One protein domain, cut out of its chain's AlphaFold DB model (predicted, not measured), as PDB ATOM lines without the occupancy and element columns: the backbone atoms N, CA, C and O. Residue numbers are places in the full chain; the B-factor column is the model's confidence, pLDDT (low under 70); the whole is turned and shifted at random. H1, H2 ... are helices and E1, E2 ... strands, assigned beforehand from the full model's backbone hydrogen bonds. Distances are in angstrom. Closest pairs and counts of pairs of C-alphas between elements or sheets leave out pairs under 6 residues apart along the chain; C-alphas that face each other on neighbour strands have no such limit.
ATOM      1  N   GLU A   2      48.647  52.619  27.559       82.00
ATOM      2  CA  GLU A   2      49.200  51.984  26.343       82.00
ATOM      3  C   GLU A   2      48.165  51.166  25.546       82.00
ATOM      4  O   GLU A   2      48.027  51.359  24.347       82.00
ATOM      5  N   GLN A   3      47.395  50.291  26.207       81.44
ATOM      6  CA  GLN A   3      46.417  49.428  25.524       81.44
ATOM      7  C   GLN A   3      45.336  50.243  24.799       81.44
ATOM      8  O   GLN A   3      45.093  50.037  23.619       81.44
ATOM      9  N   GLN A   4      44.780  51.246  25.486       81.88
ATOM     10  CA  GLN A   4      43.793  52.162  24.919       81.88
ATOM     11  C   GLN A   4      44.352  52.933  23.718       81.88
ATOM     12  O   GLN A   4      43.631  53.132  22.754       81.88
ATOM     13  N   TRP A   5      45.632  53.324  23.751       88.25
ATOM     14  CA  TRP A   5      46.300  53.949  22.607       88.25
ATOM     15  C   TRP A   5      46.412  53.001  21.409       88.25
ATOM     16  O   TRP A   5      46.272  53.434  20.267       88.25
ATOM     17  N   GLN A   6      46.646  51.707  21.643       88.25
ATOM     18  CA  GLN A   6      46.708  50.710  20.572       88.25
ATOM     19  C   GLN A   6      45.339  50.410  19.951       88.25
ATOM     20  O   GLN A   6      45.274  50.185  18.747       88.25
ATOM     21  N   ASP A   7      44.264  50.483  20.737       88.00
ATOM     22  CA  ASP A   7      42.896  50.212  20.277       88.00
ATOM     23  C   ASP A   7      42.267  51.369  19.469       88.00
ATOM     24  O   ASP A   7      41.195  51.211  18.880       88.00
ATOM     25  N   ILE A   8      42.921  52.537  19.403       86.75
ATOM     26  CA  ILE A   8      42.469  53.660  18.569       86.75
ATOM     27  C   ILE A   8      42.525  53.258  17.094       86.75
ATOM     28  O   ILE A   8      43.596  52.995  16.540       86.75
ATOM     29  N   SER A   9      41.358  53.275  16.446       84.44
ATOM     30  CA  SER A   9      41.229  52.987  15.019       84.44
ATOM     31  C   SER A   9      41.809  54.123  14.178       84.44
ATOM     32  O   SER A   9      41.356  55.271  14.260       84.44
ATOM     33  N   VAL A  10      42.811  53.771  13.372       85.12
ATOM     34  CA  VAL A  10      43.551  54.674  12.484       85.12
ATOM     35  C   VAL A  10      42.757  54.907  11.200       85.12
ATOM     36  O   VAL A  10      42.079  54.003  10.706       85.12
ATOM     37  N   SER A  11      42.824  56.123  10.661       80.81
ATOM     38  CA  SER A  11      42.188  56.440   9.382       80.81
ATOM     39  C   SER A  11      42.847  55.660   8.236       80.81
ATOM     40  O   SER A  11      44.074  55.627   8.166       80.81
ATOM     41  N   PRO A  12      42.074  55.065   7.310       74.69
ATOM     42  CA  PRO A  12      42.620  54.453   6.100       74.69
ATOM     43  C   PRO A  12      42.965  55.485   5.012       74.69
ATOM     44  O   PRO A  12      43.464  55.104   3.955       74.69
ATOM     45  N   LEU A  13      42.637  56.765   5.226       67.50
ATOM     46  CA  LEU A  13      42.990  57.850   4.313       67.50
ATOM     47  C   LEU A  13      44.495  58.123   4.394       67.50
ATOM     48  O   LEU A  13      45.055  58.192   5.486       67.50
ATOM     49  N   ASP A  14      45.115  58.259   3.222       59.66
ATOM     50  CA  ASP A  14      46.546  58.522   3.061       59.66
ATOM     51  C   ASP A  14      46.942  59.869   3.694       59.66
ATOM     52  O   ASP A  14      46.105  60.770   3.835       59.66
ATOM     53  N   ASP A  15      48.227  60.040   4.012       59.75
ATOM     54  CA  ASP A  15      48.795  61.219   4.699       59.75
ATOM     55  C   ASP A  15      48.563  62.561   3.965       59.75
ATOM     56  O   ASP A  15      48.885  63.636   4.478       59.75
ATOM     57  N   ALA A  16      48.001  62.517   2.756       61.47
ATOM     58  CA  ALA A  16      47.827  63.644   1.853       61.47
ATOM     59  C   ALA A  16      46.577  64.508   2.107       61.47
ATOM     60  O   ALA A  16      46.548  65.629   1.600       61.47
ATOM     61  N   ASP A  17      45.556  64.043   2.847       69.31
ATOM     62  CA  ASP A  17      44.385  64.890   3.140       69.31
ATOM     63  C   ASP A  17      44.604  65.705   4.431       69.31
ATOM     64  O   ASP A  17      44.508  65.151   5.537       69.31
ATOM     65  N   PRO A  18      44.846  67.030   4.327       69.75
ATOM     66  CA  PRO A  18      45.067  67.893   5.486       69.75
ATOM     67  C   PRO A  18      43.839  68.004   6.402       69.75
ATOM     68  O   PRO A  18      43.959  68.505   7.517       69.75
ATOM     69  N   SER A  19      42.672  67.544   5.950       74.75
ATOM     70  CA  SER A  19      41.411  67.556   6.696       74.75
ATOM     71  C   SER A  19      41.246  66.334   7.605       74.75
ATOM     72  O   SER A  19      40.303  66.293   8.397       74.75
ATOM     73  N   THR A  20      42.133  65.336   7.506       82.44
ATOM     74  CA  THR A  20      42.054  64.117   8.324       82.44
ATOM     75  C   THR A  20      42.402  64.435   9.781       82.44
ATOM     76  O   THR A  20      43.507  64.921  10.041       82.44
ATOM     77  N   PRO A  21      41.517  64.151  10.751       85.56
ATOM     78  CA  PRO A  21      41.803  64.438  12.148       85.56
ATOM     79  C   PRO A  21      42.922  63.543  12.692       85.56
ATOM     80  O   PRO A  21      43.179  62.445  12.190       85.56
ATOM     81  N   PHE A  22      43.584  64.018  13.740       89.31
ATOM     82  CA  PHE A  22      44.632  63.301  14.455       89.31
ATOM     83  C   PHE A  22      44.316  63.264  15.950       89.31
ATOM     84  O   PHE A  22      43.648  64.150  16.484       89.31
ATOM     85  N   ALA A  23      44.759  62.199  16.605       90.62
ATOM     86  CA  ALA A  23      44.760  62.062  18.048       90.62
ATOM     87  C   ALA A  23      46.211  62.090  18.526       90.62
ATOM     88  O   ALA A  23      47.046  61.378  17.969       90.62
ATOM     89  N   ASP A  24      46.474  62.872  19.567       91.69
ATOM     90  CA  ASP A  24      47.787  62.968  20.199       91.69
ATOM     91  C   ASP A  24      47.833  62.118  21.462       91.69
ATOM     92  O   ASP A  24      46.924  62.151  22.301       91.69
ATOM     93  N   LYS A  25      48.923  61.373  21.622       92.06
ATOM     94  CA  LYS A  25      49.273  60.759  22.894       92.06
ATOM     95  C   LYS A  25      50.153  61.732  23.650       92.06
ATOM     96  O   LYS A  25      51.247  62.063  23.197       92.06
ATOM     97  N   LEU A  26      49.677  62.142  24.814       92.25
ATOM     98  CA  LEU A  26      50.423  62.999  25.721       92.25
ATOM     99  C   LEU A  26      51.020  62.164  26.857       92.25
ATOM    100  O   LEU A  26      50.440  61.148  27.259       92.25
ATOM    101  N   ASP A  27      52.174  62.577  27.365       91.94
ATOM    102  CA  ASP A  27      52.710  62.062  28.620       91.94
ATOM    103  C   ASP A  27      52.062  62.739  29.845       91.94
ATOM    104  O   ASP A  27      51.011  63.376  29.758       91.94
ATOM    105  N   LEU A  28      52.656  62.538  31.024       92.31
ATOM    106  CA  LEU A  28      52.135  63.087  32.278       92.31
ATOM    107  C   LEU A  28      52.327  64.602  32.406       92.31
ATOM    108  O   LEU A  28      51.571  65.234  33.145       92.31
ATOM    109  N   ASP A  29      53.312  65.161  31.709       93.75
ATOM    110  CA  ASP A  29      53.597  66.595  31.678       93.75
ATOM    111  C   ASP A  29      52.772  67.307  30.588       93.75
ATOM    112  O   ASP A  29      52.684  68.536  30.561       93.75
ATOM    113  N   GLY A  30      52.073  66.530  29.753       89.69
ATOM    114  CA  GLY A  30      51.239  67.023  28.662       89.69
ATOM    115  C   GLY A  30      52.010  67.195  27.357       89.69
ATOM    116  O   GLY A  30      51.464  67.771  26.414       89.69
ATOM    117  N   ASP A  31      53.244  66.696  27.291       94.06
ATOM    118  CA  ASP A  31      54.054  66.733  26.085       94.06
ATOM    119  C   ASP A  31      53.614  65.625  25.124       94.06
ATOM    120  O   ASP A  31      53.304  64.498  25.523       94.06
ATOM    121  N   GLN A  32      53.572  65.951  23.831       92.94
ATOM    122  CA  GLN A  32      53.234  64.993  22.784       92.94
ATOM    123  C   GLN A  32      54.356  63.960  22.641       92.94
ATOM    124  O   GLN A  32      55.515  64.309  22.417       92.94
ATOM    125  N   ILE A  33      53.995  62.681  22.733       94.25
ATOM    126  CA  ILE A  33      54.929  61.553  22.619       94.25
ATOM    127  C   ILE A  33      54.616  60.615  21.448       94.25
ATOM    128  O   ILE A  33      55.472  59.813  21.082       94.25
ATOM    129  N   ASP A  34      53.407  60.682  20.885       91.81
ATOM    130  CA  ASP A  34      52.990  59.915  19.704       91.81
ATOM    131  C   ASP A  34      51.757  60.567  19.050       91.81
ATOM    132  O   ASP A  34      51.018  61.298  19.716       91.81
ATOM    133  N   GLU A  35      51.500  60.268  17.777       91.31
ATOM    134  CA  GLU A  35      50.333  60.755  17.033       91.31
ATOM    135  C   GLU A  35      49.731  59.667  16.137       91.31
ATOM    136  O   GLU A  35      50.425  58.794  15.614       91.31
ATOM    137  N   LYS A  36      48.410  59.716  15.939       90.75
ATOM    138  CA  LYS A  36      47.702  58.848  14.989       90.75
ATOM    139  C   LYS A  36      46.681  59.646  14.199       90.75
ATOM    140  O   LYS A  36      45.846  60.330  14.785       90.75
ATOM    141  N   ARG A  37      46.660  59.473  12.875       88.06
ATOM    142  CA  ARG A  37      45.513  59.876  12.048       88.06
ATOM    143  C   ARG A  37      44.323  58.999  12.396       88.06
ATOM    144  O   ARG A  37      44.439  57.778  12.428       88.06
ATOM    145  N   VAL A  38      43.169  59.597  12.633       90.25
ATOM    146  CA  VAL A  38      41.973  58.883  13.086       90.25
ATOM    147  C   VAL A  38      40.783  59.205  12.198       90.25
ATOM    148  O   VAL A  38      40.788  60.172  11.440       90.25
ATOM    149  N   THR A  39      39.760  58.359  12.249       88.00
ATOM    150  CA  THR A  39      38.501  58.637  11.552       88.00
ATOM    151  C   THR A  39      37.661  59.644  12.338       88.00
ATOM    152  O   THR A  39      37.849  59.810  13.544       88.00
ATOM    153  N   ALA A  40      36.690  60.281  11.681       87.12
ATOM    154  CA  ALA A  40      35.706  61.123  12.360       87.12
ATOM    155  C   ALA A  40      34.942  60.355  13.457       87.12
ATOM    156  O   ALA A  40      34.780  60.874  14.556       87.12
ATOM    157  N   GLU A  41      34.566  59.096  13.199       88.88
ATOM    158  CA  GLU A  41      33.899  58.226  14.180       88.88
ATOM    159  C   GLU A  41      34.772  58.005  15.425       88.88
ATOM    160  O   GLU A  41      34.304  58.129  16.558       88.88
ATOM    161  N   THR A  42      36.071  57.758  15.230       90.44
ATOM    162  CA  THR A  42      37.032  57.636  16.333       90.44
ATOM    163  C   THR A  42      37.096  58.926  17.156       90.44
ATOM    164  O   THR A  42      37.146  58.868  18.384       90.44
ATOM    165  N   VAL A  43      37.078  60.097  16.508       90.50
ATOM    166  CA  VAL A  43      37.082  61.392  17.207       90.50
ATOM    167  C   VAL A  43      35.821  61.559  18.050       90.50
ATOM    168  O   VAL A  43      35.920  61.905  19.225       90.50
ATOM    169  N   GLU A  44      34.647  61.278  17.490       92.06
ATOM    170  CA  GLU A  44      33.378  61.355  18.223       92.06
ATOM    171  C   GLU A  44      33.365  60.420  19.433       92.06
ATOM    172  O   GLU A  44      32.922  60.809  20.515       92.06
ATOM    173  N   HIS A  45      33.914  59.212  19.277       90.81
ATOM    174  CA  HIS A  45      34.063  58.261  20.372       90.81
ATOM    175  C   HIS A  45      34.982  58.793  21.481       90.81
ATOM    176  O   HIS A  45      34.619  58.735  22.656       90.81
ATOM    177  N   LEU A  46      36.148  59.344  21.124       89.38
ATOM    178  CA  LEU A  46      37.111  59.893  22.086       89.38
ATOM    179  C   LEU A  46      36.576  61.137  22.808       89.38
ATOM    180  O   LEU A  46      36.828  61.312  24.000       89.38
ATOM    181  N   LEU A  47      35.829  61.993  22.107       90.12
ATOM    182  CA  LEU A  47      35.230  63.207  22.669       90.12
ATOM    183  C   LEU A  47      33.902  62.941  23.397       90.12
ATOM    184  O   LEU A  47      33.418  63.807  24.127       90.12
ATOM    185  N   GLY A  48      33.299  61.766  23.191       93.50
ATOM    186  CA  GLY A  48      32.003  61.384  23.753       93.50
ATOM    187  C   GLY A  48      30.835  62.233  23.244       93.50
ATOM    188  O   GLY A  48      29.791  62.288  23.898       93.50
ATOM    189  N   ARG A  49      31.011  62.938  22.120       93.69
ATOM    190  CA  ARG A  49      30.031  63.861  21.534       93.69
ATOM    191  C   ARG A  49      30.118  63.845  20.004       93.69
ATOM    192  O   ARG A  49      31.227  63.738  19.482       93.69
ATOM    193  N   PRO A  50      28.992  64.032  19.291       94.12
ATOM    194  CA  PRO A  50      29.004  64.190  17.840       94.12
ATOM    195  C   PRO A  50      29.789  65.435  17.407       94.12
ATOM    196  O   PRO A  50      29.656  66.507  18.010       94.12
ATOM    197  N   LEU A  51      30.557  65.327  16.321       90.38
ATOM    198  CA  LEU A  51      31.339  66.435  15.768       90.38
ATOM    199  C   LEU A  51      30.441  67.587  15.314       90.38
ATOM    200  O   LEU A  51      30.781  68.752  15.520       90.38
ATOM    201  N   ASP A  52      29.265  67.281  14.765       91.44
ATOM    202  CA  ASP A  52      28.299  68.292  14.328       91.44
ATOM    203  C   ASP A  52      27.839  69.200  15.473       91.44
ATOM    204  O   ASP A  52      27.690  70.410  15.279       91.44
ATOM    205  N   GLU A  53      27.670  68.659  16.684       93.12
ATOM    206  CA  GLU A  53      27.334  69.468  17.857       93.12
ATOM    207  C   GLU A  53      28.483  70.396  18.246       93.12
ATOM    208  O   GLU A  53      28.258  71.568  18.551       93.12
ATOM    209  N   LEU A  54      29.717  69.890  18.209       89.75
ATOM    210  CA  LEU A  54      30.915  70.663  18.532       89.75
ATOM    211  C   LEU A  54      31.140  71.783  17.511       89.75
ATOM    212  O   LEU A  54      31.431  72.921  17.886       89.75
ATOM    213  N   PHE A  55      30.936  71.503  16.223       88.31
ATOM    214  CA  PHE A  55      30.999  72.514  15.173       88.31
ATOM    215  C   PHE A  55      29.867  73.534  15.286       88.31
ATOM    216  O   PHE A  55      30.109  74.728  15.093       88.31
ATOM    217  N   ALA A  56      28.644  73.109  15.609       90.06
ATOM    218  CA  ALA A  56      27.524  74.018  15.835       90.06
ATOM    219  C   ALA A  56      27.783  74.943  17.034       90.06
ATOM    220  O   ALA A  56      27.589  76.155  16.930       90.06
ATOM    221  N   GLU A  57      28.292  74.395  18.136       90.56
ATOM    222  CA  GLU A  57      28.689  75.150  19.324       90.56
ATOM    223  C   GLU A  57      29.809  76.150  19.003       90.56
ATOM    224  O   GLU A  57      29.708  77.331  19.348       90.56
ATOM    225  N   GLY A  58      30.844  75.711  18.283       87.19
ATOM    226  CA  GLY A  58      31.937  76.570  17.835       87.19
ATOM    227  C   GLY A  58      31.450  77.708  16.937       87.19
ATOM    228  O   GLY A  58      31.834  78.860  17.138       87.19
ATOM    229  N   ARG A  59      30.540  77.425  15.997       87.75
ATOM    230  CA  ARG A  59      29.921  78.444  15.133       87.75
ATOM    231  C   ARG A  59      29.078  79.434  15.931       87.75
ATOM    232  O   ARG A  59      29.176  80.629  15.681       87.75
ATOM    233  N   ALA A  60      28.297  78.967  16.905       89.62
ATOM    234  CA  ALA A  60      27.478  79.831  17.756       89.62
ATOM    235  C   ALA A  60      28.320  80.752  18.657       89.62
ATOM    236  O   ALA A  60      27.914  81.874  18.948       89.62
ATOM    237  N   LYS A  61      29.500  80.288  19.088       90.25
ATOM    238  CA  LYS A  61      30.447  81.064  19.903       90.25
ATOM    239  C   LYS A  61      31.395  81.937  19.076       90.25
ATOM    240  O   LYS A  61      32.087  82.780  19.644       90.25
ATOM    241  N   SER A  62      31.442  81.745  17.760       83.88
ATOM    242  CA  SER A  62      32.315  82.513  16.876       83.88
ATOM    243  C   SER A  62      31.718  83.901  16.618       83.88
ATOM    244  O   SER A  62      30.624  83.999  16.063       83.88
ATOM    245  N   PRO A  63      32.419  84.993  16.970       84.06
ATOM    246  CA  PRO A  63      31.893  86.354  16.826       84.06
ATOM    247  C   PRO A  63      31.808  86.844  15.372       84.06
ATOM    248  O   PRO A  63      31.243  87.905  15.112       84.06
ATOM    249  N   PHE A  64      32.389  86.107  14.427       84.56
ATOM    250  CA  PHE A  64      32.383  86.423  13.004       84.56
ATOM    251  C   PHE A  64      32.452  85.144  12.168       84.56
ATOM    252  O   PHE A  64      33.024  84.135  12.582       84.56
ATOM    253  N   THR A  65      31.878  85.194  10.967       85.75
ATOM    254  CA  THR A  65      32.031  84.136   9.961       85.75
ATOM    255  C   THR A  65      33.376  84.255   9.240       85.75
ATOM    256  O   THR A  65      34.003  85.317   9.241       85.75
ATOM    257  N   MET A  66      33.806  83.190   8.553       84.19
ATOM    258  CA  MET A  66      35.003  83.243   7.701       84.19
ATOM    259  C   MET A  66      34.889  84.342   6.633       84.19
ATOM    260  O   MET A  66      35.850  85.056   6.387       84.19
ATOM    261  N   ALA A  67      33.704  84.543   6.043       85.94
ATOM    262  CA  ALA A  67      33.487  85.618   5.074       85.94
ATOM    263  C   ALA A  67      33.763  87.000   5.693       85.94
ATOM    264  O   ALA A  67      34.557  87.759   5.149       85.94
ATOM    265  N   GLN A  68      33.206  87.267   6.878       88.62
ATOM    266  CA  GLN A  68      33.409  88.531   7.594       88.62
ATOM    267  C   GLN A  68      34.870  88.748   8.010       88.62
ATOM    268  O   GLN A  68      35.349  89.882   8.017       88.62
ATOM    269  N   LEU A  69      35.589  87.676   8.357       88.50
ATOM    270  CA  LEU A  69      37.016  87.749   8.663       88.50
ATOM    271  C   LEU A  69      37.829  88.153   7.424       88.50
ATOM    272  O   LEU A  69      38.643  89.069   7.502       88.50
ATOM    273  N   LEU A  70      37.570  87.521   6.277       90.19
ATOM    274  CA  LEU A  70      38.270  87.813   5.022       90.19
ATOM    275  C   LEU A  70      37.898  89.192   4.448       90.19
ATOM    276  O   LEU A  70      38.716  89.824   3.787       90.19
ATOM    277  N   GLU A  71      36.690  89.697   4.708       90.62
ATOM    278  CA  GLU A  71      36.326  91.084   4.380       90.62
ATOM    279  C   GLU A  71      37.115  92.103   5.214       90.62
ATOM    280  O   GLU A  71      37.462  93.174   4.716       90.62
ATOM    281  N   ARG A  72      37.407  91.781   6.482       89.62
ATOM    282  CA  ARG A  72      38.161  92.660   7.390       89.62
ATOM    283  C   ARG A  72      39.672  92.587   7.191       89.62
ATOM    284  O   ARG A  72      40.347  93.563   7.507       89.62
ATOM    285  N   ASP A  73      40.183  91.468   6.687       90.81
ATOM    286  CA  ASP A  73      41.606  91.259   6.421       90.81
ATOM    287  C   ASP A  73      41.840  90.881   4.943       90.81
ATOM    288  O   ASP A  73      41.811  89.701   4.570       90.81
ATOM    289  N   PRO A  74      42.071  91.879   4.069       88.25
ATOM    290  CA  PRO A  74      42.269  91.643   2.645       88.25
ATOM    291  C   PRO A  74      43.586  90.916   2.322       88.25
ATOM    292  O   PRO A  74      43.662  90.259   1.283       88.25
ATOM    293  N   GLU A  75      44.609  90.994   3.185       89.44
ATOM    294  CA  GLU A  75      45.854  90.236   2.998       89.44
ATOM    295  C   GLU A  75      45.599  88.743   3.240       89.44
ATOM    296  O   GLU A  75      45.978  87.897   2.422       89.44
ATOM    297  N   LEU A  76      44.868  88.420   4.309       86.88
ATOM    298  CA  LEU A  76      44.413  87.061   4.575       86.88
ATOM    299  C   LEU A  76      43.496  86.551   3.455       86.88
ATOM    300  O   LEU A  76      43.664  85.421   2.995       86.88
ATOM    301  N   ALA A  77      42.582  87.383   2.948       88.31
ATOM    302  CA  ALA A  77      41.730  87.042   1.808       88.31
ATOM    303  C   ALA A  77      42.525  86.719   0.539       88.31
ATOM    304  O   ALA A  77      42.180  85.776  -0.178       88.31
ATOM    305  N   ALA A  78      43.595  87.468   0.262       87.12
ATOM    306  CA  ALA A  78      44.476  87.202  -0.869       87.12
ATOM    307  C   ALA A  78      45.190  85.849  -0.718       87.12
ATOM    308  O   ALA A  78      45.202  85.061  -1.667       87.12
ATOM    309  N   ARG A  79      45.698  85.533   0.483       83.94
ATOM    310  CA  ARG A  79      46.293  84.219   0.787       83.94
ATOM    311  C   ARG A  79      45.282  83.086   0.618       83.94
ATOM    312  O   ARG A  79      45.567  82.107  -0.063       83.94
ATOM    313  N   PHE A  80      44.073  83.248   1.156       80.12
ATOM    314  CA  PHE A  80      43.017  82.234   1.083       80.12
ATOM    315  C   PHE A  80      42.599  81.932  -0.365       80.12
ATOM    316  O   PHE A  80      42.396  80.777  -0.734       80.12
ATOM    317  N   ARG A  81      42.512  82.962  -1.218       79.38
ATOM    318  CA  ARG A  81      42.218  82.801  -2.654       79.38
ATOM    319  C   ARG A  81      43.361  82.131  -3.415       79.38
ATOM    320  O   ARG A  81      43.081  81.362  -4.327       79.38
ATOM    321  N   GLY A  82      44.614  82.392  -3.036       73.50
ATOM    322  CA  GLY A  82      45.797  81.770  -3.640       73.50
ATOM    323  C   GLY A  82      45.911  80.260  -3.394       73.50
ATOM    324  O   GLY A  82      46.518  79.567  -4.201       73.50
ATOM    325  N   HIS A  83      45.286  79.743  -2.330       64.12
ATOM    326  CA  HIS A  83      45.259  78.313  -1.990       64.12
ATOM    327  C   HIS A  83      44.025  77.561  -2.503       64.12
ATOM    328  O   HIS A  83      43.889  76.364  -2.254       64.12
ATOM    329  N   ARG A  84      43.115  78.224  -3.229       57.38
ATOM    330  CA  ARG A  84      42.005  77.525  -3.877       57.38
ATOM    331  C   ARG A  84      42.579  76.690  -5.023       57.38
ATOM    332  O   ARG A  84      42.875  77.236  -6.082       57.38
TER     333      ARG A  84
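AT A GLANCE: This is residues 2 to 84 of the 89 residues of an uncharacterized protein of Pseudomonas syringae (UniProt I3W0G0). An open, loose arch: a strand hairpin, E1 and E2, stands at one end with the short helices H1 and H2 near it, H3 reaches away from H2 as a bridge, and H4 and H5 meet at a corner at the far end. The two ends have no contact with each other, and residues 55 to 65, of which 55 to 61 belong to H3, stand free between them. The printed part has 83 residues with five named helices and two named strands, in the order H1, E1, E2, H2, H3, H4, H5; the sheet, E1 - E2, is antiparallel, and the class is mixed, helices and strands. The whole is loose, with a radius of gyration of the C-alphas of 16.8 A, and elongated, spanning 48 by 29 by 28 A.

HOW THE PARTS SIT: E1, residues 22 to 26, and E2, residues 32 to 37, form an antiparallel hairpin, their directions at 159 degrees. N 23 and O 36 are 2.8 A apart and N 36 and O 23 3.0 A, both within hydrogen-bond range. The closest C-alphas of H1, residues 2 to 6, and E1 are those of Trp 5 and Lys 25, 7.4 A apart. Those of E1 and H2, residues 40 to 47, are Ala 23 and Val 43, 7.8 A apart. H2 and H3, residues 51 to 61, only just touch, with 3 pairs of C-alphas within 8 A, the closest those of Glu 44 and Leu 51 at 6.0 A. They run the same way at a steep tilt of 68 degrees, only just short of about perpendicular. H3 and H4, residues 66 to 72, are apart. H4 and H5, residues 74 to 82, only just touch, and only at the corner, with 3 pairs of C-alphas within 8 A; the closest, Leu 70 and Ala 77, are 4.8 A apart. They run opposite ways at a steep tilt of 47 degrees. In H1, H2, H3, H4 and H5 every O i to N i+4 pair is within hydrogen-bond range.

IN THESE COORDINATES: E1 begins at C-alpha 22, (44.632, 63.301, 14.455), and is 12.7 A long; E2 is 14.2 A. H3, the longest helix, measures 15.2 A, H5 12.2 A, H2 10.5 A, H4 9.9 A and H1 6.4 A. H1 begins at C-alpha 2, (49.200, 51.984, 26.343), and H5 ends at C-alpha 82, (45.797, 81.770, -3.640).

THE WHOLE: The two C-alphas farthest apart, those of Gln 3 and Pro 74, are 48.2 A apart. The printed part has no cut. The link from H1 to E1, residues 7 to 21, is long; the other links are tight. The mean pLDDT of the printed part is 85.7, and residues 13 to 18 and 83 to 84 are under 70.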